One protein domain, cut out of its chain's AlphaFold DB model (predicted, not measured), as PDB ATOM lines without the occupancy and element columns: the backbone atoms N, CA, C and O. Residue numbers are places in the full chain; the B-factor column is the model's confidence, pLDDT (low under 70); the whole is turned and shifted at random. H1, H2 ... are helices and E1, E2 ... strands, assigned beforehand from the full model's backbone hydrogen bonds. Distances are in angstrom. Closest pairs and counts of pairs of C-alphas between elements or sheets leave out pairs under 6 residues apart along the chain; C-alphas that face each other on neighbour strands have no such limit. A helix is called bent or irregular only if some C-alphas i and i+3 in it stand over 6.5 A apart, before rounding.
ATOM      1  N   GLN A  18      62.793 -23.635 -38.428       78.00
ATOM      2  CA  GLN A  18      63.654 -23.765 -37.255       78.00
ATOM      3  C   GLN A  18      63.297 -22.729 -36.178       78.00
ATOM      4  O   GLN A  18      63.113 -23.104 -35.018       78.00
ATOM      5  N   ASP A  19      63.080 -21.471 -36.565       85.31
ATOM      6  CA  ASP A  19      62.639 -20.399 -35.662       85.31
ATOM      7  C   ASP A  19      61.279 -20.713 -35.027       85.31
ATOM      8  O   ASP A  19      61.072 -20.520 -33.823       85.31
ATOM      9  N   CYS A  20      60.352 -21.271 -35.813       91.06
ATOM     10  CA  CYS A  20      59.063 -21.700 -35.287       91.06
ATOM     11  C   CYS A  20      59.168 -22.895 -34.347       91.06
ATOM     12  O   CYS A  20      58.422 -22.957 -33.372       91.06
ATOM     13  N   THR A  21      60.101 -23.815 -34.582       91.06
ATOM     14  CA  THR A  21      60.333 -24.937 -33.663       91.06
ATOM     15  C   THR A  21      60.794 -24.432 -32.298       91.06
ATOM     16  O   THR A  21      60.271 -24.874 -31.278       91.06
ATOM     17  N   VAL A  22      61.709 -23.456 -32.266       89.56
ATOM     18  CA  VAL A  22      62.165 -22.822 -31.017       89.56
ATOM     19  C   VAL A  22      61.024 -22.058 -30.344       89.56
ATOM     20  O   VAL A  22      60.766 -22.256 -29.158       89.56
ATOM     21  N   THR A  23      60.294 -21.240 -31.105       91.06
ATOM     22  CA  THR A  23      59.157 -20.450 -30.602       91.06
ATOM     23  C   THR A  23      58.077 -21.341 -29.988       91.06
ATOM     24  O   THR A  23      57.595 -21.079 -28.888       91.06
ATOM     25  N   MET A  24      57.716 -22.433 -30.665       94.25
ATOM     26  CA  MET A  24      56.691 -23.366 -30.192       94.25
ATOM     27  C   MET A  24      57.207 -24.364 -29.148       94.25
ATOM     28  O   MET A  24      56.420 -25.122 -28.586       94.25
ATOM     29  N   ALA A  25      58.502 -24.330 -28.830       92.62
ATOM     30  CA  ALA A  25      59.085 -24.995 -27.675       92.62
ATOM     31  C   ALA A  25      59.139 -24.077 -26.437       92.62
ATOM     32  O   ALA A  25      59.817 -24.409 -25.467       92.62
ATOM     33  N   ALA A  26      58.450 -22.933 -26.425       92.69
ATOM     34  CA  ALA A  26      58.383 -22.070 -25.248       92.69
ATOM     35  C   ALA A  26      57.723 -22.776 -24.035       92.69
ATOM     36  O   ALA A  26      56.865 -23.653 -24.217       92.69
ATOM     37  N   PRO A  27      58.101 -22.422 -22.788       95.12
ATOM     38  CA  PRO A  27      57.521 -23.004 -21.577       95.12
ATOM     39  C   PRO A  27      55.992 -22.954 -21.528       95.12
ATOM     40  O   PRO A  27      55.372 -23.939 -21.149       95.12
ATOM     41  N   GLU A  28      55.380 -21.857 -21.961       94.62
ATOM     42  CA  GLU A  28      53.932 -21.643 -21.925       94.62
ATOM     43  C   GLU A  28      53.193 -22.598 -22.867       94.62
ATOM     44  O   GLU A  28      52.144 -23.132 -22.510       94.62
ATOM     45  N   VAL A  29      53.777 -22.887 -24.036       95.19
ATOM     46  CA  VAL A  29      53.246 -23.887 -24.974       95.19
ATOM     47  C   VAL A  29      53.298 -25.279 -24.350       95.19
ATOM     48  O   VAL A  29      52.316 -26.018 -24.411       95.19
ATOM     49  N   ARG A  30      54.415 -25.634 -23.700       95.69
ATOM     50  CA  ARG A  30      54.550 -26.927 -23.010       95.69
ATOM     51  C   ARG A  30      53.592 -27.055 -21.829       95.69
ATOM     52  O   ARG A  30      52.996 -28.114 -21.664       95.69
ATOM     53  N   SER A  31      53.434 -26.003 -21.029       96.75
ATOM     54  CA  SER A  31      52.519 -25.991 -19.884       96.75
ATOM     55  C   SER A  31      51.071 -26.180 -20.328       96.75
ATOM     56  O   SER A  31      50.365 -27.011 -19.755       96.75
ATOM     57  N   LEU A  32      50.641 -25.483 -21.386       97.19
ATOM     58  CA  LEU A  32      49.298 -25.657 -21.936       97.19
ATOM     59  C   LEU A  32      49.105 -27.046 -22.555       97.19
ATOM     60  O   LEU A  32      48.096 -27.689 -22.279       97.19
ATOM     61  N   ALA A  33      50.078 -27.548 -23.322       97.38
ATOM     62  CA  ALA A  33      50.041 -28.910 -23.859       97.38
ATOM     63  C   ALA A  33      49.907 -29.961 -22.744       97.38
ATOM     64  O   ALA A  33      49.065 -30.850 -22.836       97.38
ATOM     65  N   ALA A  34      50.677 -29.823 -21.661       97.44
ATOM     66  CA  ALA A  34      50.619 -30.726 -20.517       97.44
ATOM     67  C   ALA A  34      49.277 -30.644 -19.769       97.44
ATOM     68  O   ALA A  34      48.760 -31.667 -19.314       97.44
ATOM     69  N   ALA A  35      48.690 -29.449 -19.649       97.69
ATOM     70  CA  ALA A  35      47.349 -29.285 -19.092       97.69
ATOM     71  C   ALA A  35      46.289 -29.971 -19.973       97.69
ATOM     72  O   ALA A  35      45.444 -30.699 -19.453       97.69
ATOM     73  N   LEU A  36      46.373 -29.816 -21.299       97.94
ATOM     74  CA  LEU A  36      45.479 -30.503 -22.232       97.94
ATOM     75  C   LEU A  36      45.679 -32.020 -22.235       97.94
ATOM     76  O   LEU A  36      44.691 -32.741 -22.322       97.94
ATOM     77  N   ASP A  37      46.901 -32.530 -22.068       98.00
ATOM     78  CA  ASP A  37      47.138 -33.970 -21.923       98.00
ATOM     79  C   ASP A  37      46.468 -34.532 -20.659       98.00
ATOM     80  O   ASP A  37      45.863 -35.605 -20.704       98.00
ATOM     81  N   LYS A  38      46.510 -33.798 -19.537       97.94
ATOM     82  CA  LYS A  38      45.772 -34.178 -18.321       97.94
ATOM     83  C   LYS A  38      44.258 -34.133 -18.539       97.94
ATOM     84  O   LYS A  38      43.570 -35.069 -18.146       97.94
ATOM     85  N   ALA A  39      43.746 -33.087 -19.190       97.19
ATOM     86  CA  ALA A  39      42.325 -32.965 -19.516       97.19
ATOM     87  C   ALA A  39      41.851 -34.085 -20.463       97.19
ATOM     88  O   ALA A  39      40.809 -34.689 -20.235       97.19
ATOM     89  N   ALA A  40      42.642 -34.419 -21.481       97.12
ATOM     90  CA  ALA A  40      42.374 -35.491 -22.437       97.12
ATOM     91  C   ALA A  40      42.433 -36.894 -21.819       97.12
ATOM     92  O   ALA A  40      41.799 -37.820 -22.323       97.12
ATOM     93  N   ALA A  41      43.169 -37.068 -20.719       97.38
ATOM     94  CA  ALA A  41      43.162 -38.314 -19.962       97.38
ATOM     95  C   ALA A  41      41.855 -38.531 -19.175       97.38
ATOM     96  O   ALA A  41      41.584 -39.660 -18.757       97.38
ATOM     97  N   VAL A  42      41.036 -37.491 -18.983       95.50
ATOM     98  CA  VAL A  42      39.705 -37.620 -18.380       95.50
ATOM     99  C   VAL A  42      38.746 -38.219 -19.409       95.50
ATOM    100  O   VAL A  42      38.625 -37.751 -20.543       95.50
ATOM    101  N   GLY A  43      38.054 -39.287 -19.007       88.50
ATOM    102  CA  GLY A  43      37.037 -39.924 -19.840       88.50
ATOM    103  C   GLY A  43      35.835 -39.006 -20.119       88.50
ATOM    104  O   GLY A  43      35.673 -37.976 -19.465       88.50
ATOM    105  N   PRO A  44      34.950 -39.386 -21.056       88.44
ATOM    106  CA  PRO A  44      33.800 -38.567 -21.420       88.44
ATOM    107  C   PRO A  44      32.890 -38.233 -20.240       88.44
ATOM    108  O   PRO A  44      32.473 -39.138 -19.503       88.44
ATOM    109  N   VAL A  45      32.564 -36.944 -20.111       84.81
ATOM    110  CA  VAL A  45      31.652 -36.401 -19.088       84.81
ATOM    111  C   VAL A  45      30.272 -36.054 -19.658       84.81
ATOM    112  O   VAL A  45      29.282 -36.154 -18.946       84.81
ATOM    113  N   TRP A  46      30.190 -35.743 -20.957       87.62
ATOM    114  CA  TRP A  46      28.943 -35.541 -21.695       87.62
ATOM    115  C   TRP A  46      28.868 -36.535 -22.852       87.62
ATOM    116  O   TRP A  46      29.682 -36.465 -23.774       87.62
ATOM    117  N   SER A  47      27.912 -37.469 -22.796       82.19
ATOM    118  CA  SER A  47      27.809 -38.579 -23.754       82.19
ATOM    119  C   SER A  47      29.165 -39.296 -23.953       82.19
ATOM    120  O   SER A  47      29.661 -39.988 -23.058       82.19
ATOM    121  N   ASP A  48      29.767 -39.119 -25.123       86.06
ATOM    122  CA  ASP A  48      30.995 -39.713 -25.637       86.06
ATOM    123  C   ASP A  48      32.042 -38.652 -26.032       86.06
ATOM    124  O   ASP A  48      33.115 -38.994 -26.540       86.06
ATOM    125  N   TYR A  49      31.777 -37.371 -25.756       90.75
ATOM    126  CA  TYR A  49      32.725 -36.292 -26.018       90.75
ATOM    127  C   TYR A  49      33.965 -36.390 -25.124       90.75
ATOM    128  O   TYR A  49      33.868 -36.524 -23.904       90.75
ATOM    129  N   THR A  50      35.144 -36.231 -25.727       92.25
ATOM    130  CA  THR A  50      36.415 -36.051 -25.014       92.25
ATOM    131  C   THR A  50      37.366 -35.191 -25.837       92.25
ATOM    132  O   THR A  50      37.515 -35.401 -27.039       92.25
ATOM    133  N   ILE A  51      38.071 -34.265 -25.181       95.00
ATOM    134  CA  ILE A  51      39.068 -33.403 -25.833       95.00
ATOM    135  C   ILE A  51      40.241 -34.200 -26.432       95.00
ATOM    136  O   ILE A  51      40.892 -33.732 -27.359       95.00
ATOM    137  N   ALA A  52      40.468 -35.446 -25.993       96.12
ATOM    138  CA  ALA A  52      41.481 -36.342 -26.562       96.12
ATOM    139  C   ALA A  52      41.326 -36.579 -28.074       96.12
ATOM    140  O   ALA A  52      42.289 -36.922 -28.763       96.12
ATOM    141  N   ASN A  53      40.102 -36.419 -28.573       94.88
ATOM    142  CA  ASN A  53      39.717 -36.677 -29.949       94.88
ATOM    143  C   ASN A  53      39.824 -35.454 -30.868       94.88
ATOM    144  O   ASN A  53      39.538 -35.598 -32.059       94.88
ATOM    145  N   HIS A  54      40.198 -34.290 -30.330       95.19
ATOM    146  CA  HIS A  54      40.149 -33.012 -31.032       95.19
ATOM    147  C   HIS A  54      41.501 -32.310 -30.966       95.19
ATOM    148  O   HIS A  54      42.017 -32.088 -29.868       95.19
ATOM    149  N   PRO A  55      42.096 -31.946 -32.110       96.62
ATOM    150  CA  PRO A  55      43.290 -31.126 -32.101       96.62
ATOM    151  C   PRO A  55      42.976 -29.715 -31.615       96.62
ATOM    152  O   PRO A  55      41.918 -29.152 -31.901       96.62
ATOM    153  N   VAL A  56      43.964 -29.110 -30.967       98.00
ATOM    154  CA  VAL A  56      43.955 -27.691 -30.604       98.00
ATOM    155  C   VAL A  56      45.186 -27.053 -31.222       98.00
ATOM    156  O   VAL A  56      46.283 -27.604 -31.139       98.00
ATOM    157  N   VAL A  57      45.025 -25.898 -31.859       97.94
ATOM    158  CA  VAL A  57      46.155 -25.184 -32.461       97.94
ATOM    159  C   VAL A  57      46.609 -24.063 -31.536       97.94
ATOM    160  O   VAL A  57      45.855 -23.149 -31.224       97.94
ATOM    161  N   PHE A  58      47.866 -24.088 -31.128       97.62
ATOM    162  CA  PHE A  58      48.500 -22.978 -30.428       97.62
ATOM    163  C   PHE A  58      49.104 -22.024 -31.446       97.62
ATOM    164  O   PHE A  58      49.858 -22.455 -32.314       97.62
ATOM    165  N   VAL A  59      48.795 -20.737 -31.342       95.25
ATOM    166  CA  VAL A  59      49.267 -19.698 -32.263       95.25
ATOM    167  C   VAL A  59      50.163 -18.735 -31.499       95.25
ATOM    168  O   VAL A  59      49.734 -18.152 -30.499       95.25
ATOM    169  N   SER A  60      51.394 -18.547 -31.975       92.56
ATOM    170  CA  SER A  60      52.364 -17.693 -31.300       92.56
ATOM    171  C   SER A  60      51.909 -16.229 -31.264       92.56
ATOM    172  O   SER A  60      51.493 -15.641 -32.265       92.56
ATOM    173  N   GLN A  61      52.015 -15.614 -30.085       84.25
ATOM    174  CA  GLN A  61      51.789 -14.182 -29.876       84.25
ATOM    175  C   GLN A  61      53.127 -13.461 -29.694       84.25
ATOM    176  O   GLN A  61      53.492 -13.037 -28.590       84.25
ATOM    177  N   THR A  62      53.882 -13.341 -30.788       74.19
ATOM    178  CA  THR A  62      55.064 -12.470 -30.826       74.19
ATOM    179  C   THR A  62      54.634 -11.009 -31.037       74.19
ATOM    180  O   THR A  62      53.870 -10.756 -31.976       74.19
ATOM    181  N   PRO A  63      55.059 -10.056 -30.178       69.00
ATOM    182  CA  PRO A  63      54.830  -8.621 -30.384       69.00
ATOM    183  C   PRO A  63      55.564  -8.077 -31.611       69.00
ATOM    184  O   PRO A  63      55.138  -7.088 -32.203       69.00
ATOM    185  N   ASP A  64      56.660  -8.731 -31.995       74.88
ATOM    186  CA  ASP A  64      57.422  -8.380 -33.180       74.88
ATOM    187  C   ASP A  64      56.628  -8.764 -34.436       74.88
ATOM    188  O   ASP A  64      56.286  -9.927 -34.665       74.88
ATOM    189  N   THR A  65      56.288  -7.763 -35.245       69.31
ATOM    190  CA  THR A  65      55.544  -7.953 -36.497       69.31
ATOM    191  C   THR A  65      56.417  -8.489 -37.630       69.31
ATOM    192  O   THR A  65      55.872  -8.937 -38.637       69.31
ATOM    193  N   THR A  66      57.740  -8.489 -37.449       68.31
ATOM    194  CA  THR A  66      58.724  -9.017 -38.403       68.31
ATOM    195  C   THR A  66      59.096 -10.475 -38.131       68.31
ATOM    196  O   THR A  66      59.619 -11.150 -39.016       68.31
ATOM    197  N   ALA A  67      58.780 -10.984 -36.937       73.81
ATOM    198  CA  ALA A  67      59.023 -12.368 -36.565       73.81
ATOM    199  C   ALA A  67      58.106 -13.343 -37.324       73.81
ATOM    200  O   ALA A  67      56.935 -13.053 -37.593       73.81
ATOM    201  N   SER A  68      58.636 -14.538 -37.604       78.12
ATOM    202  CA  SER A  68      57.882 -15.649 -38.191       78.12
ATOM    203  C   SER A  68      56.604 -15.925 -37.397       78.12
ATOM    204  O   SER A  68      56.617 -16.034 -36.168       78.12
ATOM    205  N   VAL A  69      55.479 -16.054 -38.103       88.88
ATOM    206  CA  VAL A  69      54.209 -16.423 -37.479       88.88
ATOM    207  C   VAL A  69      54.169 -17.939 -37.352       88.88
ATOM    208  O   VAL A  69      54.234 -18.652 -38.349       88.88
ATOM    209  N   CYS A  70      54.045 -18.433 -36.127       94.62
ATOM    210  CA  CYS A  70      54.185 -19.852 -35.841       94.62
ATOM    211  C   CYS A  70      52.906 -20.412 -35.235       94.62
ATOM    212  O   CYS A  70      52.224 -19.751 -34.448       94.62
ATOM    213  N   ALA A  71      52.600 -21.650 -35.588       96.44
ATOM    214  CA  ALA A  71      51.568 -22.433 -34.945       96.44
ATOM    215  C   ALA A  71      52.102 -23.811 -34.553       96.44
ATOM    216  O   ALA A  71      53.081 -24.303 -35.110       96.44
ATOM    217  N   SER A  72      51.441 -24.438 -33.588       97.38
ATOM    218  CA  SER A  72      51.685 -25.816 -33.181       97.38
ATOM    219  C   SER A  72      50.354 -26.524 -33.022       97.38
ATOM    220  O   SER A  72      49.479 -26.037 -32.309       97.38
ATOM    221  N   VAL A  73      50.190 -27.658 -33.690       97.88
ATOM    222  CA  VAL A  73      49.004 -28.501 -33.551       97.88
ATOM    223  C   VAL A  73      49.250 -29.477 -32.408       97.88
ATOM    224  O   VAL A  73      50.069 -30.393 -32.530       97.88
ATOM    225  N   TRP A  74      48.542 -29.284 -31.298       98.12
ATOM    226  CA  TRP A  74      48.492 -30.240 -30.201       98.12
ATOM    227  C   TRP A  74      47.502 -31.358 -30.524       98.12
ATOM    228  O   TRP A  74      46.400 -31.118 -31.022       98.12
ATOM    229  N   ARG A  75      47.908 -32.590 -30.213       97.44
ATOM    230  CA  ARG A  75      47.086 -33.798 -30.284       97.44
ATOM    231  C   ARG A  75      47.468 -34.702 -29.121       97.44
ATOM    232  O   ARG A  75      48.656 -34.929 -28.887       97.44
ATOM    233  N   PHE A  76      46.473 -35.258 -28.441       97.00
ATOM    234  CA  PHE A  76      46.702 -36.097 -27.270       97.00
ATOM    235  C   PHE A  76      47.667 -37.254 -27.565       97.00
ATOM    236  O   PHE A  76      47.456 -38.040 -28.495       97.00
ATOM    237  N   ARG A  77      48.733 -37.363 -26.756       93.06
ATOM    238  CA  ARG A  77      49.788 -38.395 -26.870       93.06
ATOM    239  C   ARG A  77      50.493 -38.447 -28.233       93.06
ATOM    240  O   ARG A  77      51.036 -39.489 -28.609       93.06
ATOM    241  N   LYS A  78      50.487 -37.353 -28.993       95.50
ATOM    242  CA  LYS A  78      51.241 -37.228 -30.244       95.50
ATOM    243  C   LYS A  78      52.235 -36.074 -30.133       95.50
ATOM    244  O   LYS A  78      51.936 -35.083 -29.470       95.50
ATOM    245  N   PRO A  79      53.405 -36.172 -30.785       91.75
ATOM    246  CA  PRO A  79      54.305 -35.034 -30.891       91.75
ATOM    247  C   PRO A  79      53.591 -33.837 -31.542       91.75
ATOM    248  O   PRO A  79      52.838 -34.046 -32.502       91.75
ATOM    249  N   PRO A  80      53.815 -32.605 -31.054       91.81
ATOM    250  CA  PRO A  80      53.248 -31.416 -31.669       91.81
ATOM    251  C   PRO A  80      53.772 -31.241 -33.095       91.81
ATOM    252  O   PRO A  80      54.957 -31.454 -33.364       91.81
ATOM    253  N   VAL A  81      52.897 -30.813 -34.004       96.25
ATOM    254  CA  VAL A  81      53.284 -30.478 -35.380       96.25
ATOM    255  C   VAL A  81      53.389 -28.970 -35.509       96.25
ATOM    256  O   VAL A  81      52.388 -28.263 -35.413       96.25
ATOM    257  N   VAL A  82      54.611 -28.486 -35.717       96.69
ATOM    258  CA  VAL A  82      54.903 -27.058 -35.861       96.69
ATOM    259  C   VAL A  82      54.701 -26.626 -37.309       96.69
ATOM    260  O   VAL A  82      55.162 -27.284 -38.238       96.69
ATOM    261  N   VAL A  83      54.024 -25.495 -37.486       95.38
ATOM    262  CA  VAL A  83      53.693 -24.914 -38.785       95.38
ATOM    263  C   VAL A  83      54.191 -23.473 -38.815       95.38
ATOM    264  O   VAL A  83      53.780 -22.651 -37.996       95.38
ATOM    265  N   ALA A  84      55.069 -23.162 -39.767       93.94
ATOM    266  CA  ALA A  84      55.377 -21.781 -40.122       93.94
ATOM    267  C   ALA A  84      54.263 -21.252 -41.035       93.94
ATOM    268  O   ALA A  84      53.871 -21.922 -41.991       93.94
ATOM    269  N   MET A  85      53.737 -20.070 -40.729       92.88
ATOM    270  CA  MET A  85      52.605 -19.473 -41.429       92.88
ATOM    271  C   MET A  85      53.022 -18.169 -42.103       92.88
ATOM    272  O   MET A  85      53.754 -17.361 -41.530       92.88
ATOM    273  N   SER A  86      52.495 -17.928 -43.302       89.88
ATOM    274  CA  SER A  86      52.734 -16.684 -44.048       89.88
ATOM    275  C   SER A  86      52.040 -15.462 -43.441       89.88
ATOM    276  O   SER A  86      52.405 -14.326 -43.733       89.88
ATOM    277  N   ARG A  87      51.020 -15.674 -42.600       89.62
ATOM    278  CA  ARG A  87      50.238 -14.610 -41.960       89.62
ATOM    279  C   ARG A  87      49.645 -15.061 -40.631       89.62
ATOM    280  O   ARG A  87      49.490 -16.253 -40.373       89.62
ATOM    281  N   ARG A  88      49.252 -14.089 -39.804       88.25
ATOM    282  CA  ARG A  88      48.556 -14.337 -38.534       88.25
ATOM    283  C   ARG A  88      47.157 -14.890 -38.757       88.25
ATOM    284  O   ARG A  88      46.461 -14.501 -39.694       88.25
ATOM    285  N   VAL A  89      46.745 -15.769 -37.849       88.12
ATOM    286  CA  VAL A  89      45.353 -16.200 -37.752       88.12
ATOM    287  C   VAL A  89      44.528 -15.044 -37.191       88.12
ATOM    288  O   VAL A  89      44.951 -14.363 -36.256       88.12
ATOM    289  N   ARG A  90      43.341 -14.816 -37.758       85.94
ATOM    290  CA  ARG A  90      42.363 -13.893 -37.181       85.94
ATOM    291  C   ARG A  90      41.543 -14.649 -36.145       85.94
ATOM    292  O   ARG A  90      40.906 -15.638 -36.484       85.94
ATOM    293  N   PHE A  91      41.533 -14.164 -34.913       86.88
ATOM    294  CA  PHE A  91      40.729 -14.754 -33.851       86.88
ATOM    295  C   PHE A  91      39.260 -14.314 -33.927       86.88
ATOM    296  O   PHE A  91      38.923 -13.272 -34.505       86.88
ATOM    297  N   SER A  92      38.376 -15.156 -33.398       80.81
ATOM    298  CA  SER A  92      36.935 -14.893 -33.305       80.81
ATOM    299  C   SER A  92      36.654 -13.940 -32.146       80.81
ATOM    300  O   SER A  92      35.856 -13.017 -32.289       80.81
ATOM    301  N   THR A  93      37.405 -14.106 -31.056       86.38
ATOM    302  CA  THR A  93      37.482 -13.222 -29.891       86.38
ATOM    303  C   THR A  93      38.951 -12.894 -29.596       86.38
ATOM    304  O   THR A  93      39.846 -13.508 -30.168       86.38
ATOM    305  N   PRO A  94      39.267 -11.967 -28.682       86.19
ATOM    306  CA  PRO A  94      40.648 -11.785 -28.228       86.19
ATOM    307  C   PRO A  94      41.270 -13.018 -27.535       86.19
ATOM    308  O   PRO A  94      42.488 -13.070 -27.381       86.19
ATOM    309  N   LEU A  95      40.457 -13.996 -27.109       90.38
ATOM    310  CA  LEU A  95      40.892 -15.175 -26.350       90.38
ATOM    311  C   LEU A  95      41.065 -16.432 -27.206       90.38
ATOM    312  O   LEU A  95      41.861 -17.294 -26.851       90.38
ATOM    313  N   TYR A  96      40.325 -16.572 -28.305       92.88
ATOM    314  CA  TYR A  96      40.340 -17.775 -29.137       92.88
ATOM    315  C   TYR A  96      39.754 -17.514 -30.521       92.88
ATOM    316  O   TYR A  96      39.105 -16.498 -30.788       92.88
ATOM    317  N   GLY A  97      39.952 -18.467 -31.424       92.88
ATOM    318  CA  GLY A  97      39.145 -18.545 -32.625       92.88
ATOM    319  C   GLY A  97      38.880 -19.972 -33.056       92.88
ATOM    320  O   GLY A  97      39.405 -20.930 -32.488       92.88
ATOM    321  N   MET A  98      38.012 -20.086 -34.051       93.75
ATOM    322  CA  MET A  98      37.549 -21.359 -34.578       93.75
ATOM    323  C   MET A  98      37.709 -21.395 -36.086       93.75
ATOM    324  O   MET A  98      37.394 -20.431 -36.794       93.75
ATOM    325  N   TRP A  99      38.165 -22.541 -36.570       93.44
ATOM    326  CA  TRP A  99      38.137 -22.877 -37.979       93.44
ATOM    327  C   TRP A  99      37.189 -24.046 -38.194       93.44
ATOM    328  O   TRP A  99      37.247 -25.044 -37.478       93.44
ATOM    329  N   ASN A 100      36.343 -23.913 -39.209       90.94
ATOM    330  CA  ASN A 100      35.478 -24.966 -39.703       90.94
ATOM    331  C   ASN A 100      35.613 -24.991 -41.228       90.94
ATOM    332  O   ASN A 100      35.293 -24.016 -41.907       90.94
ATOM    333  N   GLY A 101      36.165 -26.084 -41.737       87.38
ATOM    334  CA  GLY A 101      36.444 -26.327 -43.143       87.38
ATOM    335  C   GLY A 101      35.264 -26.907 -43.917       87.38
ATOM    336  O   GLY A 101      35.422 -27.138 -45.118       87.38
ATOM    337  N   ASP A 102      34.122 -27.151 -43.265       85.69
ATOM    338  CA  ASP A 102      32.882 -27.529 -43.937       85.69
ATOM    339  C   ASP A 102      32.221 -26.336 -44.617       85.69
ATOM    340  O   ASP A 102      32.217 -25.211 -44.111       85.69
ATOM    341  N   SER A 103      31.567 -26.598 -45.746       76.19
ATOM    342  CA  SER A 103      30.687 -25.611 -46.358       76.19
ATOM    343  C   SER A 103      29.533 -25.288 -45.408       76.19
ATOM    344  O   SER A 103      28.786 -26.182 -44.997       76.19
ATOM    345  N   VAL A 104      29.349 -24.010 -45.090       69.69
ATOM    346  CA  VAL A 104      28.107 -23.527 -44.480       69.69
ATOM    347  C   VAL A 104      27.012 -23.645 -45.542       69.69
ATOM    348  O   VAL A 104      27.190 -23.176 -46.670       69.69
ATOM    349  N   ARG A 105      25.900 -24.321 -45.231       62.81
ATOM    350  CA  ARG A 105      24.756 -24.371 -46.153       62.81
ATOM    351  C   ARG A 105      24.240 -22.947 -46.387       62.81
ATOM    352  O   ARG A 105      24.313 -22.120 -45.492       62.81
ATOM    353  N   ARG A 106      23.732 -22.659 -47.594       50.31
ATOM    354  CA  ARG A 106      23.259 -21.313 -48.001       50.31
ATOM    355  C   ARG A 106      22.098 -20.765 -47.162       50.31
ATOM    356  O   ARG A 106      21.815 -19.580 -47.270       50.31
ATOM    357  N   ASP A 107      21.473 -21.611 -46.355       54.78
ATOM    358  CA  ASP A 107      20.398 -21.254 -45.438       54.78
ATOM    359  C   ASP A 107      20.774 -21.782 -44.043       54.78
ATOM    360  O   ASP A 107      20.257 -22.816 -43.609       54.78
ATOM    361  N   PRO A 108      21.794 -21.192 -43.377       53.34
ATOM    362  CA  PRO A 108      21.953 -21.440 -41.956       53.34
ATOM    363  C   PRO A 108      20.655 -20.962 -41.312       53.34
ATOM    364  O   PRO A 108      20.134 -19.907 -41.679       53.34
ATOM    365  N   SER A 109      20.113 -21.750 -40.393       52.50
ATOM    366  CA  SER A 109      18.877 -21.382 -39.716       52.50
ATOM    367  C   SER A 109      19.007 -19.947 -39.169       52.50
ATOM    368  O   SER A 109      20.091 -19.548 -38.731       52.50
ATOM    369  N   GLN A 110      17.978 -19.108 -39.336       49.69
ATOM    370  CA  GLN A 110      18.149 -17.645 -39.420       49.69
ATOM    371  C   GLN A 110      18.749 -16.972 -38.164       49.69
ATOM    372  O   GLN A 110      19.146 -15.811 -38.235       49.69
ATOM    373  N   GLY A 111      18.908 -17.678 -37.038       47.94
ATOM    374  CA  GLY A 111      19.635 -17.182 -35.850       47.94
ATOM    375  C   GLY A 111      21.122 -17.464 -35.829       47.94
ATOM    376  O   GLY A 111      21.869 -16.772 -35.144       47.94
ATOM    377  N   ASN A 112      21.576 -18.434 -36.616       57.62
ATOM    378  CA  ASN A 112      22.930 -18.976 -36.543       57.62
ATOM    379  C   ASN A 112      23.901 -18.339 -37.541       57.62
ATOM    380  O   ASN A 112      25.096 -18.647 -37.542       57.62
ATOM    381  N   ALA A 113      23.433 -17.378 -38.346       54.44
ATOM    382  CA  ALA A 113      24.297 -16.563 -39.200       54.44
ATOM    383  C   ALA A 113      25.384 -15.823 -38.388       54.44
ATOM    384  O   ALA A 113      26.509 -15.652 -38.867       54.44
ATOM    385  N   GLY A 114      25.089 -15.457 -37.133       61.66
ATOM    386  CA  GLY A 114      26.063 -14.863 -36.213       61.66
ATOM    387  C   GLY A 114      27.237 -15.798 -35.898       61.66
ATOM    388  O   GLY A 114      28.389 -15.366 -35.904       61.66
ATOM    389  N   ILE A 115      26.974 -17.096 -35.731       71.62
ATOM    390  CA  ILE A 115      27.999 -18.111 -35.437       71.62
ATOM    391  C   ILE A 115      28.871 -18.374 -36.662       71.62
ATOM    392  O   ILE A 115      30.094 -18.463 -36.545       71.62
ATOM    393  N   ALA A 116      28.274 -18.405 -37.858       69.50
ATOM    394  CA  ALA A 116      29.038 -18.480 -39.100       69.50
ATOM    395  C   ALA A 116      30.027 -17.306 -39.226       69.50
ATOM    396  O   ALA A 116      31.147 -17.489 -39.701       69.50
ATOM    397  N   SER A 117      29.659 -16.118 -38.730       70.69
ATOM    398  CA  SER A 117      30.553 -14.955 -38.691       70.69
ATOM    399  C   SER A 117      31.721 -15.102 -37.704       70.69
ATOM    400  O   SER A 117      32.733 -14.415 -37.865       70.69
ATOM    401  N   SER A 118      31.620 -15.998 -36.718       75.12
ATOM    402  CA  SER A 118      32.698 -16.340 -35.782       75.12
ATOM    403  C   SER A 118      33.682 -17.352 -36.366       75.12
ATOM    404  O   SER A 118      34.796 -17.458 -35.860       75.12
ATOM    405  N   LEU A 119      33.336 -18.050 -37.451       81.88
ATOM    406  CA  LEU A 119      34.258 -18.935 -38.159       81.88
ATOM    407  C   LEU A 119      35.247 -18.095 -38.974       81.88
ATOM    408  O   LEU A 119      34.865 -17.211 -39.747       81.88
ATOM    409  N   ARG A 120      36.548 -18.331 -38.779       82.06
ATOM    410  CA  ARG A 120      37.604 -17.531 -39.410       82.06
ATOM    411  C   ARG A 120      38.394 -18.368 -40.412       82.06
ATOM    412  O   ARG A 120      38.721 -19.519 -40.122       82.06
ATOM    413  N   PRO A 121      38.746 -17.799 -41.580       86.56
ATOM    414  CA  PRO A 121      39.707 -18.442 -42.457       86.56
ATOM    415  C   PRO A 121      41.066 -18.500 -41.756       86.56
ATOM    416  O   PRO A 121      41.460 -17.571 -41.044       86.56
ATOM    417  N   ILE A 122      41.797 -19.579 -42.003       91.44
ATOM    418  CA  ILE A 122      43.153 -19.784 -41.496       91.44
ATOM    419  C   ILE A 122      44.183 -19.623 -42.631       91.44
ATOM    420  O   ILE A 122      43.813 -19.497 -43.805       91.44
ATOM    421  N   PRO A 123      45.484 -19.523 -42.316       93.75
ATOM    422  CA  PRO A 123      46.537 -19.570 -43.326       93.75
ATOM    423  C   PRO A 123      46.530 -20.908 -44.093       93.75
ATOM    424  O   PRO A 123      46.304 -21.946 -43.464       93.75
ATOM    425  N   PRO A 124      46.782 -20.912 -45.419       94.31
ATOM    426  CA  PRO A 124      46.750 -22.128 -46.236       94.31
ATOM    427  C   PRO A 124      47.690 -23.236 -45.750       94.31
ATOM    428  O   PRO A 124      47.368 -24.412 -45.879       94.31
ATOM    429  N   GLU A 125      48.834 -22.873 -45.168       95.56
ATOM    430  CA  GLU A 125      49.818 -23.819 -44.640       95.56
ATOM    431  C   GLU A 125      49.239 -24.604 -43.458       95.56
ATOM    432  O   GLU A 125      49.370 -25.826 -43.385       95.56
ATOM    433  N   LEU A 126      48.538 -23.907 -42.559       95.69
ATOM    434  CA  LEU A 126      47.853 -24.532 -41.432       95.69
ATOM    435  C   LEU A 126      46.665 -25.371 -41.911       95.69
ATOM    436  O   LEU A 126      46.491 -26.495 -41.447       95.69
ATOM    437  N   GLU A 127      45.880 -24.867 -42.865       95.62
ATOM    438  CA  GLU A 127      44.767 -25.621 -43.451       95.62
ATOM    439  C   GLU A 127      45.238 -26.922 -44.105       95.62
ATOM    440  O   GLU A 127      44.655 -27.978 -43.864       95.62
ATOM    441  N   GLN A 128      46.315 -26.871 -44.893       96.06
ATOM    442  CA  GLN A 128      46.884 -28.047 -45.545       96.06
ATOM    443  C   GLN A 128      47.323 -29.097 -44.520       96.06
ATOM    444  O   GLN A 128      47.035 -30.281 -44.696       96.06
ATOM    445  N   VAL A 129      47.989 -28.672 -43.442       96.44
ATOM    446  CA  VAL A 129      48.428 -29.565 -42.360       96.44
ATOM    447  C   VAL A 129      47.230 -30.203 -41.656       96.44
ATOM    448  O   VAL A 129      47.213 -31.421 -41.486       96.44
ATOM    449  N   LEU A 130      46.211 -29.420 -41.293       96.19
ATOM    450  CA  LEU A 130      45.008 -29.926 -40.622       96.19
ATOM    451  C   LEU A 130      44.228 -30.903 -41.509       96.19
ATOM    452  O   LEU A 130      43.930 -32.018 -41.080       96.19
ATOM    453  N   ARG A 131      43.993 -30.553 -42.779       95.44
ATOM    454  CA  ARG A 131      43.342 -31.455 -43.740       95.44
ATOM    455  C   ARG A 131      44.154 -32.728 -43.971       95.44
ATOM    456  O   ARG A 131      43.572 -33.804 -44.052       95.44
ATOM    457  N   GLY A 132      45.484 -32.632 -44.008       96.19
ATOM    458  CA  GLY A 132      46.383 -33.788 -44.075       96.19
ATOM    459  C   GLY A 132      46.282 -34.722 -42.862       96.19
ATOM    460  O   GLY A 132      46.592 -35.906 -42.978       96.19
ATOM    461  N   MET A 133      45.805 -34.225 -41.717       95.06
ATOM    462  CA  MET A 133      45.488 -35.028 -40.529       95.06
ATOM    463  C   MET A 133      44.055 -35.579 -40.519       95.06
ATOM    464  O   MET A 133      43.709 -36.307 -39.591       95.06
ATOM    465  N   GLY A 134      43.235 -35.257 -41.525       94.12
ATOM    466  CA  GLY A 134      41.806 -35.576 -41.550       94.12
ATOM    467  C   GLY A 134      40.949 -34.632 -40.703       94.12
ATOM    468  O   GLY A 134      39.798 -34.946 -40.417       94.12
ATOM    469  N   GLU A 135      41.495 -33.484 -40.301       93.88
ATOM    470  CA  GLU A 135      40.824 -32.527 -39.428       93.88
ATOM    471  C   GLU A 135      40.190 -31.410 -40.248       93.88
ATOM    472  O   GLU A 135      40.823 -30.781 -41.099       93.88
ATOM    473  N   ILE A 136      38.917 -31.157 -39.967       92.06
ATOM    474  CA  ILE A 136      38.113 -30.133 -40.643       92.06
ATOM    475  C   ILE A 136      37.591 -29.075 -39.674       92.06
ATOM    476  O   ILE A 136      36.960 -28.118 -40.095       92.06
ATOM    477  N   ARG A 137      37.829 -29.241 -38.373       93.38
ATOM    478  CA  ARG A 137      37.335 -28.353 -37.323       93.38
ATOM    479  C   ARG A 137      38.377 -28.280 -36.221       93.38
ATOM    480  O   ARG A 137      38.743 -29.322 -35.691       93.38
ATOM    481  N   VAL A 138      38.857 -27.078 -35.900       95.75
ATOM    482  CA  VAL A 138      39.770 -26.870 -34.765       95.75
ATOM    483  C   VAL A 138      39.502 -25.558 -34.042       95.75
ATOM    484  O   VAL A 138      39.168 -24.538 -34.655       95.75
ATOM    485  N   VAL A 139      39.743 -25.582 -32.736       96.06
ATOM    486  CA  VAL A 139      39.921 -24.380 -31.924       96.06
ATOM    487  C   VAL A 139      41.386 -23.977 -31.976       96.06
ATOM    488  O   VAL A 139      42.284 -24.822 -31.895       96.06
ATOM    489  N   PHE A 140      41.637 -22.679 -32.087       95.38
ATOM    490  CA  PHE A 140      42.977 -22.131 -32.008       95.38
ATOM    491  C   PHE A 140      43.095 -21.053 -30.933       95.38
ATOM    492  O   PHE A 140      42.218 -20.207 -30.751       95.38
ATOM    493  N   LEU A 141      44.211 -21.105 -30.212       95.75
ATOM    494  CA  LEU A 141      44.445 -20.403 -28.958       95.75
ATOM    495  C   LEU A 141      45.730 -19.562 -29.051       95.75
ATOM    496  O   LEU A 141      46.757 -20.077 -29.497       95.75
ATOM    497  N   PRO A 142      45.715 -18.284 -28.633       94.06
ATOM    498  CA  PRO A 142      46.920 -17.472 -28.526       94.06
ATOM    499  C   PRO A 142      47.829 -17.979 -27.395       94.06
ATOM    500  O   PRO A 142      47.381 -18.130 -26.260       94.06
ATOM    501  N   VAL A 143      49.115 -18.207 -27.686       92.88
ATOM    502  CA  VAL A 143      50.115 -18.629 -26.688       92.88
ATOM    503  C   VAL A 143      51.433 -17.842 -26.859       92.88
ATOM    504  O   VAL A 143      51.962 -17.786 -27.970       92.88
ATOM    505  N   PRO A 144      51.992 -17.233 -25.791       91.12
ATOM    506  CA  PRO A 144      51.357 -17.053 -24.486       91.12
ATOM    507  C   PRO A 144      50.127 -16.143 -24.598       91.12
ATOM    508  O   PRO A 144      50.094 -15.225 -25.423       91.12
ATOM    509  N   LEU A 145      49.122 -16.381 -23.753       91.06
ATOM    510  CA  LEU A 145      48.040 -15.422 -23.589       91.06
ATOM    511  C   LEU A 145      48.574 -14.221 -22.803       91.06
ATOM    512  O   LEU A 145      48.987 -14.354 -21.654       91.06
ATOM    513  N   ARG A 146      48.552 -13.046 -23.430       88.25
ATOM    514  CA  ARG A 146      49.000 -11.787 -22.831       88.25
ATOM    515  C   ARG A 146      47.782 -11.010 -22.359       88.25
ATOM    516  O   ARG A 146      47.062 -10.451 -23.178       88.25
ATOM    517  N   PHE A 147      47.518 -10.979 -21.057       90.44
ATOM    518  CA  PHE A 147      46.347 -10.266 -20.540       90.44
ATOM    519  C   PHE A 147      46.370  -8.773 -20.895       90.44
ATOM    520  O   PHE A 147      45.323  -8.180 -21.135       90.44
ATOM    521  N   GLU A 148      47.546  -8.172 -21.047       88.56
ATOM    522  CA  GLU A 148      47.707  -6.767 -21.427       88.56
ATOM    523  C   GLU A 148      47.065  -6.450 -22.788       88.56
ATOM    524  O   GLU A 148      46.602  -5.330 -23.005       88.56
ATOM    525  N   THR A 149      46.976  -7.432 -23.694       85.69
ATOM    526  CA  THR A 149      46.375  -7.250 -25.026       85.69
ATOM    527  C   THR A 149      44.848  -7.364 -25.020       85.69
ATOM    528  O   THR A 149      44.213  -7.083 -26.034       85.69
ATOM    529  N   LEU A 150      44.239  -7.724 -23.883       88.94
ATOM    530  CA  LEU A 150      42.789  -7.897 -23.728       88.94
ATOM    531  C   LEU A 150      42.081  -6.656 -23.154       88.94
ATOM    532  O   LEU A 150      40.877  -6.684 -22.894       88.94
ATOM    533  N   GLY A 151      42.809  -5.565 -22.900       89.94
ATOM    534  CA  GLY A 151      42.236  -4.322 -22.385       89.94
ATOM    535  C   GLY A 151      41.606  -4.477 -20.995       89.94
ATOM    536  O   GLY A 151      42.252  -4.942 -20.057       89.94
ATOM    537  N   ALA A 152      40.350  -4.042 -20.836       89.25
ATOM    538  CA  ALA A 152      39.649  -4.085 -19.547       89.25
ATOM    539  C   ALA A 152      39.475  -5.516 -19.017       89.25
ATOM    540  O   ALA A 152      39.730  -5.753 -17.839       89.25
ATOM    541  N   LEU A 153      39.135  -6.465 -19.898       87.56
ATOM    542  CA  LEU A 153      39.025  -7.880 -19.548       87.56
ATOM    543  C   LEU A 153      40.347  -8.408 -18.984       87.56
ATOM    544  O   LEU A 153      40.368  -9.038 -17.932       87.56
ATOM    545  N   GLY A 154      41.457  -8.088 -19.646       91.19
ATOM    546  CA  GLY A 154      42.795  -8.468 -19.207       91.19
ATOM    547  C   GLY A 154      43.141  -7.985 -17.807       91.19
ATOM    548  O   GLY A 154      43.589  -8.771 -16.975       91.19
ATOM    549  N   ARG A 155      42.861  -6.707 -17.518       92.50
ATOM    550  CA  ARG A 155      43.065  -6.133 -16.180       92.50
ATOM    551  C   ARG A 155      42.217  -6.835 -15.121       92.50
ATOM    552  O   ARG A 155      42.716  -7.103 -14.032       92.50
ATOM    553  N   SER A 156      40.964  -7.162 -15.435       89.31
ATOM    554  CA  SER A 156      40.095  -7.919 -14.527       89.31
ATOM    555  C   SER A 156      40.634  -9.327 -14.270       89.31
ATOM    556  O   SER A 156      40.716  -9.738 -13.116       89.31
ATOM    557  N   LEU A 157      41.062 -10.049 -15.312       89.75
ATOM    558  CA  LEU A 157      41.654 -11.388 -15.182       89.75
ATOM    559  C   LEU A 157      42.945 -11.362 -14.345       89.75
ATOM    560  O   LEU A 157      43.132 -12.217 -13.480       89.75
ATOM    561  N   GLN A 158      43.792 -10.345 -14.536       91.00
ATOM    562  CA  GLN A 158      44.986 -10.117 -13.716       91.00
ATOM    563  C   GLN A 158      44.641  -9.841 -12.250       91.00
ATOM    564  O   GLN A 158      45.233 -10.449 -11.360       91.00
ATOM    565  N   ALA A 159      43.667  -8.966 -11.984       89.88
ATOM    566  CA  ALA A 159      43.227  -8.651 -10.622       89.88
ATOM    567  C   ALA A 159      42.644  -9.880  -9.903       89.88
ATOM    568  O   ALA A 159      42.892 -10.080  -8.715       89.88
ATOM    569  N   MET A 160      41.938 -10.739 -10.644       86.75
ATOM    570  CA  MET A 160      41.430 -12.028 -10.165       86.75
ATOM    571  C   MET A 160      42.516 -13.110 -10.047       86.75
ATOM    572  O   MET A 160      42.221 -14.208  -9.583       86.75
ATOM    573  N   LYS A 161      43.765 -12.816 -10.442       90.06
ATOM    574  CA  LYS A 161      44.904 -13.750 -10.437       90.06
ATOM    575  C   LYS A 161      44.602 -15.049 -11.189       90.06
ATOM    576  O   LYS A 161      44.993 -16.131 -10.755       90.06
ATOM    577  N   ILE A 162      43.888 -14.937 -12.309       89.56
ATOM    578  CA  ILE A 162      43.559 -16.088 -13.150       89.56
ATOM    579  C   ILE A 162      44.845 -16.663 -13.744       89.56
ATOM    580  O   ILE A 162      45.635 -15.931 -14.337       89.56
ATOM    581  N   ASP A 163      45.037 -17.976 -13.612       92.25
ATOM    582  CA  ASP A 163      46.101 -18.703 -14.304       92.25
ATOM    583  C   ASP A 163      45.759 -18.801 -15.806       92.25
ATOM    584  O   ASP A 163      44.768 -19.455 -16.162       92.25
ATOM    585  N   PRO A 164      46.556 -18.187 -16.705       93.06
ATOM    586  CA  PRO A 164      46.309 -18.247 -18.141       93.06
ATOM    587  C   PRO A 164      46.312 -19.678 -18.683       93.06
ATOM    588  O   PRO A 164      45.519 -19.996 -19.562       93.06
ATOM    589  N   THR A 165      47.170 -20.561 -18.165       95.00
ATOM    590  CA  THR A 165      47.267 -21.950 -18.636       95.00
ATOM    591  C   THR A 165      45.983 -22.703 -18.321       95.00
ATOM    592  O   THR A 165      45.408 -23.346 -19.200       95.00
ATOM    593  N   LEU A 166      45.500 -22.580 -17.080       94.00
ATOM    594  CA  LEU A 166      44.246 -23.191 -16.657       94.00
ATOM    595  C   LEU A 166      43.074 -22.654 -17.485       94.00
ATOM    596  O   LEU A 166      42.337 -23.451 -18.067       94.00
ATOM    597  N   MET A 167      42.945 -21.329 -17.606       94.31
ATOM    598  CA  MET A 167      41.861 -20.702 -18.366       94.31
ATOM    599  C   MET A 167      41.864 -21.147 -19.834       94.31
ATOM    600  O   MET A 167      40.828 -21.538 -20.361       94.31
ATOM    601  N   MET A 168      43.030 -21.154 -20.487       95.62
ATOM    602  CA  MET A 168      43.150 -21.580 -21.883       95.62
ATOM    603  C   MET A 168      42.866 -23.075 -22.064       95.62
ATOM    604  O   MET A 168      42.290 -23.460 -23.080       95.62
ATOM    605  N   SER A 169      43.210 -23.921 -21.088       96.75
ATOM    606  CA  SER A 169      42.864 -25.348 -21.132       96.75
ATOM    607  C   SER A 169      41.354 -25.587 -20.999       96.75
ATOM    608  O   SER A 169      40.796 -26.404 -21.729       96.75
ATOM    609  N   GLN A 170      40.672 -24.833 -20.131       95.69
ATOM    610  CA  GLN A 170      39.216 -24.885 -19.981       95.69
ATOM    611  C   GLN A 170      38.516 -24.385 -21.244       95.69
ATOM    612  O   GLN A 170      37.603 -25.041 -21.741       95.69
ATOM    613  N   LEU A 171      38.996 -23.270 -21.795       95.44
ATOM    614  CA  LEU A 171      38.500 -22.702 -23.042       95.44
ATOM    615  C   LEU A 171      38.662 -23.683 -24.208       95.44
ATOM    616  O   LEU A 171      37.742 -23.852 -24.996       95.44
ATOM    617  N   ALA A 172      39.781 -24.409 -24.284       97.12
ATOM    618  CA  ALA A 172      39.966 -25.448 -25.294       97.12
ATOM    619  C   ALA A 172      38.872 -26.525 -25.226       97.12
ATOM    620  O   ALA A 172      38.327 -26.907 -26.258       97.12
ATOM    621  N   VAL A 173      38.545 -27.004 -24.019       97.00
ATOM    622  CA  VAL A 173      37.506 -28.025 -23.806       97.00
ATOM    623  C   VAL A 173      36.121 -27.480 -24.151       97.00
ATOM    624  O   VAL A 173      35.368 -28.166 -24.844       97.00
ATOM    625  N   HIS A 174      35.816 -26.266 -23.691       96.06
ATOM    626  CA  HIS A 174      34.552 -25.563 -23.907       96.06
ATOM    627  C   HIS A 174      34.294 -25.316 -25.400       96.06
ATOM    628  O   HIS A 174      33.322 -25.808 -25.969       96.06
ATOM    629  N   GLU A 175      35.221 -24.635 -26.069       95.19
ATOM    630  CA  GLU A 175      35.058 -24.223 -27.463       95.19
ATOM    631  C   GLU A 175      35.142 -25.409 -28.430       95.19
ATOM    632  O   GLU A 175      34.462 -25.429 -29.457       95.19
ATOM    633  N   SER A 176      35.924 -26.445 -28.100       95.50
ATOM    634  CA  SER A 176      35.953 -27.661 -28.921       95.50
ATOM    635  C   SER A 176      34.624 -28.409 -28.835       95.50
ATOM    636  O   SER A 176      34.191 -29.007 -29.819       95.50
ATOM    637  N   TYR A 177      33.928 -28.336 -27.698       93.94
ATOM    638  CA  TYR A 177      32.601 -28.925 -27.585       93.94
ATOM    639  C   TYR A 177      31.592 -28.204 -28.485       93.94
ATOM    640  O   TYR A 177      30.930 -28.868 -29.288       93.94
ATOM    641  N   HIS A 178      31.541 -26.866 -28.437       92.81
ATOM    642  CA  HIS A 178      30.733 -26.077 -29.374       92.81
ATOM    643  C   HIS A 178      31.022 -26.487 -30.817       92.81
ATOM    644  O   HIS A 178      30.116 -26.859 -31.565       92.81
ATOM    645  N   LEU A 179      32.299 -26.496 -31.195       92.38
ATOM    646  CA  LEU A 179      32.724 -26.711 -32.570       92.38
ATOM    647  C   LEU A 179      32.422 -28.116 -33.110       92.38
ATOM    648  O   LEU A 179      32.176 -28.267 -34.307       92.38
ATOM    649  N   HIS A 180      32.433 -29.147 -32.264       91.94
ATOM    650  CA  HIS A 180      32.248 -30.536 -32.702       91.94
ATOM    651  C   HIS A 180      30.855 -31.122 -32.424       91.94
ATOM    652  O   HIS A 180      30.537 -32.172 -32.996       91.94
ATOM    653  N   SER A 181      30.045 -30.462 -31.592       89.62
ATOM    654  CA  SER A 181      28.703 -30.908 -31.193       89.62
ATOM    655  C   SER A 181      27.617 -29.930 -31.657       89.62
ATOM    656  O   SER A 181      26.764 -30.263 -32.482       89.62
ATOM    657  N   GLN A 182      27.694 -28.681 -31.199       88.56
ATOM    658  CA  GLN A 182      26.609 -27.712 -31.348       88.56
ATOM    659  C   GLN A 182      26.626 -26.988 -32.698       88.56
ATOM    660  O   GLN A 182      25.643 -27.030 -33.433       88.56
ATOM    661  N   ILE A 183      27.767 -26.400 -33.072       87.56
ATOM    662  CA  ILE A 183      27.944 -25.658 -34.329       87.56
ATOM    663  C   ILE A 183      27.536 -26.485 -35.551       87.56
ATOM    664  O   ILE A 183      26.827 -25.945 -36.403       87.56
ATOM    665  N   PRO A 184      27.911 -27.774 -35.672       86.88
ATOM    666  CA  PRO A 184      27.467 -28.565 -36.807       86.88
ATOM    667  C   PRO A 184      25.942 -28.652 -36.892       86.88
ATOM    668  O   PRO A 184      25.379 -28.449 -37.961       86.88
ATOM    669  N   THR A 185      25.269 -28.862 -35.762       82.56
ATOM    670  CA  THR A 185      23.806 -28.925 -35.686       82.56
ATOM    671  C   THR A 185      23.170 -27.602 -36.110       82.56
ATOM    672  O   THR A 185      22.312 -27.582 -36.991       82.56
ATOM    673  N   TRP A 186      23.668 -26.487 -35.574       80.62
ATOM    674  CA  TRP A 186      23.214 -25.130 -35.893       80.62
ATOM    675  C   TRP A 186      23.413 -24.737 -37.363       80.62
ATOM    676  O   TRP A 186      22.644 -23.952 -37.916       80.62
ATOM    677  N   LEU A 187      24.440 -25.286 -38.018       80.38
ATOM    678  CA  LEU A 187      24.765 -25.007 -39.421       80.38
ATOM    679  C   LEU A 187      24.280 -26.097 -40.393       80.38
ATOM    680  O   LEU A 187      24.580 -26.028 -41.590       80.38
ATOM    681  N   GLY A 188      23.554 -27.113 -39.911       78.19
ATOM    682  CA  GLY A 188      23.082 -28.234 -40.731       78.19
ATOM    683  C   GLY A 188      24.213 -29.073 -41.340       78.19
ATOM    684  O   GLY A 188      24.108 -29.542 -42.478       78.19
TER     685      GLY A 188
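What this domain is: This is residues 18 to 188 of the 380 residues of an uncharacterized protein of Gemmatimonadales bacterium (UniProt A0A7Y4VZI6). A strongly twisted, curled sheet of five strands makes the core, with H1, H2 and the long H7 over one face and the single helix H4 over the other. The short helices H5 and H6 make a small knob off the sheet, and H3 with the long loop before it lies out beyond edge strand E4. The printed part has 171 residues, with seven named helices and five named strands in the order H1 H2 E1 E2 E3 E4 H3 H4 E5 H5 H6 H7. The mixed sheet runs E3 E2 E1 E5 E4, and the class is mixed, helices and strands. The whole is compact, with a radius of gyration of the C-alphas of 15.9 A, and spans 42 by 35 by 35 A.

How they stand to each other: H1, residues 18 to 24, is on the sheet at a height of 8.1 A, over E2, residues 69 to 74, and only just over E3, residues 81 to 85, on which 3 of its C-alphas fall. The closest C-alphas of H1 and E2 are those of Cys 20 and Cys 70, 5.2 A apart. H2, residues 27 to 40, is over E1, residues 56 to 60, at a height of 9.2 A and runs along the strands. E1, E2 and E3 form a meander, each strand the antiparallel neighbour of the one before, with hairpins E1 and E2, and E2 and E3. N 58 and O 72 are 2.8 A apart, and N 83 and O 71 are 2.8 A apart, both within hydrogen-bond range. E5, residues 137 to 143, is parallel to E1, with N 59 and O 141 at 2.8 A. E4, residues 97 to 100, is antiparallel to E5, with N 99 and O 138 at 2.9 A. H3, residues 113 to 118, only grazes the sheet, with its residues 116 to 118. H4, residues 124 to 132, is over E1 at a height of 7.5 A; its closest C-alpha pair with E3 is Glu 125 and Met 85, 6.1 A apart. H5, residues 147 to 150, and H6, residues 152 to 159, are not on the sheet but touch each other, the C-alphas of Phe 147 and Gly 154 being closest at 4.2 A. H7, residues 164 to 186, is over E5 and E4 at a height of 9.1 A, on the same face as H2. With its residues 165 to 169 alone it touches H2, the C-alphas of Leu 32 and Thr 165 being closest at 5.4 A, at a steep tilt of 52 degrees, the same way. Every O i to N i+4 pair is within hydrogen-bond range in H1, H2, H3, H4 and H6; in H7 16 of 19 are, and H5 is too short for such a pair.

Where its parts are: H1 begins at C-alpha 18, (63.654, -23.765, -37.255). H2 is 19.6 A long from first to last C-alpha, E1 13.1 A, E2 16.6 A and E3 12.6 A. H4 is 11.9 A long and E5, the longest strand by residues, 19.3 A; C-alpha 140 of E5 is at (42.977, -22.131, -32.008). E4, H3, H5 and H6 are shorter. H7 is 29.9 A long and ends at C-alpha 186, (23.214, -25.130, -35.893). It has a kink of 34 degrees near residue 179 and is irregular, but only just: C-alphas 180 and 183 are 6.7 A apart.

The domain as a whole: The two C-alphas farthest apart, those of Gln 18 and Gln 110, are 46.0 A apart. The printed part has no cut. The links H2 to E1, E3 to E4 and E4 to H3 are long. The mean pLDDT of the printed part is 88.4; residues 63, 65 to 66, 104 to 114 and 116 are under 70.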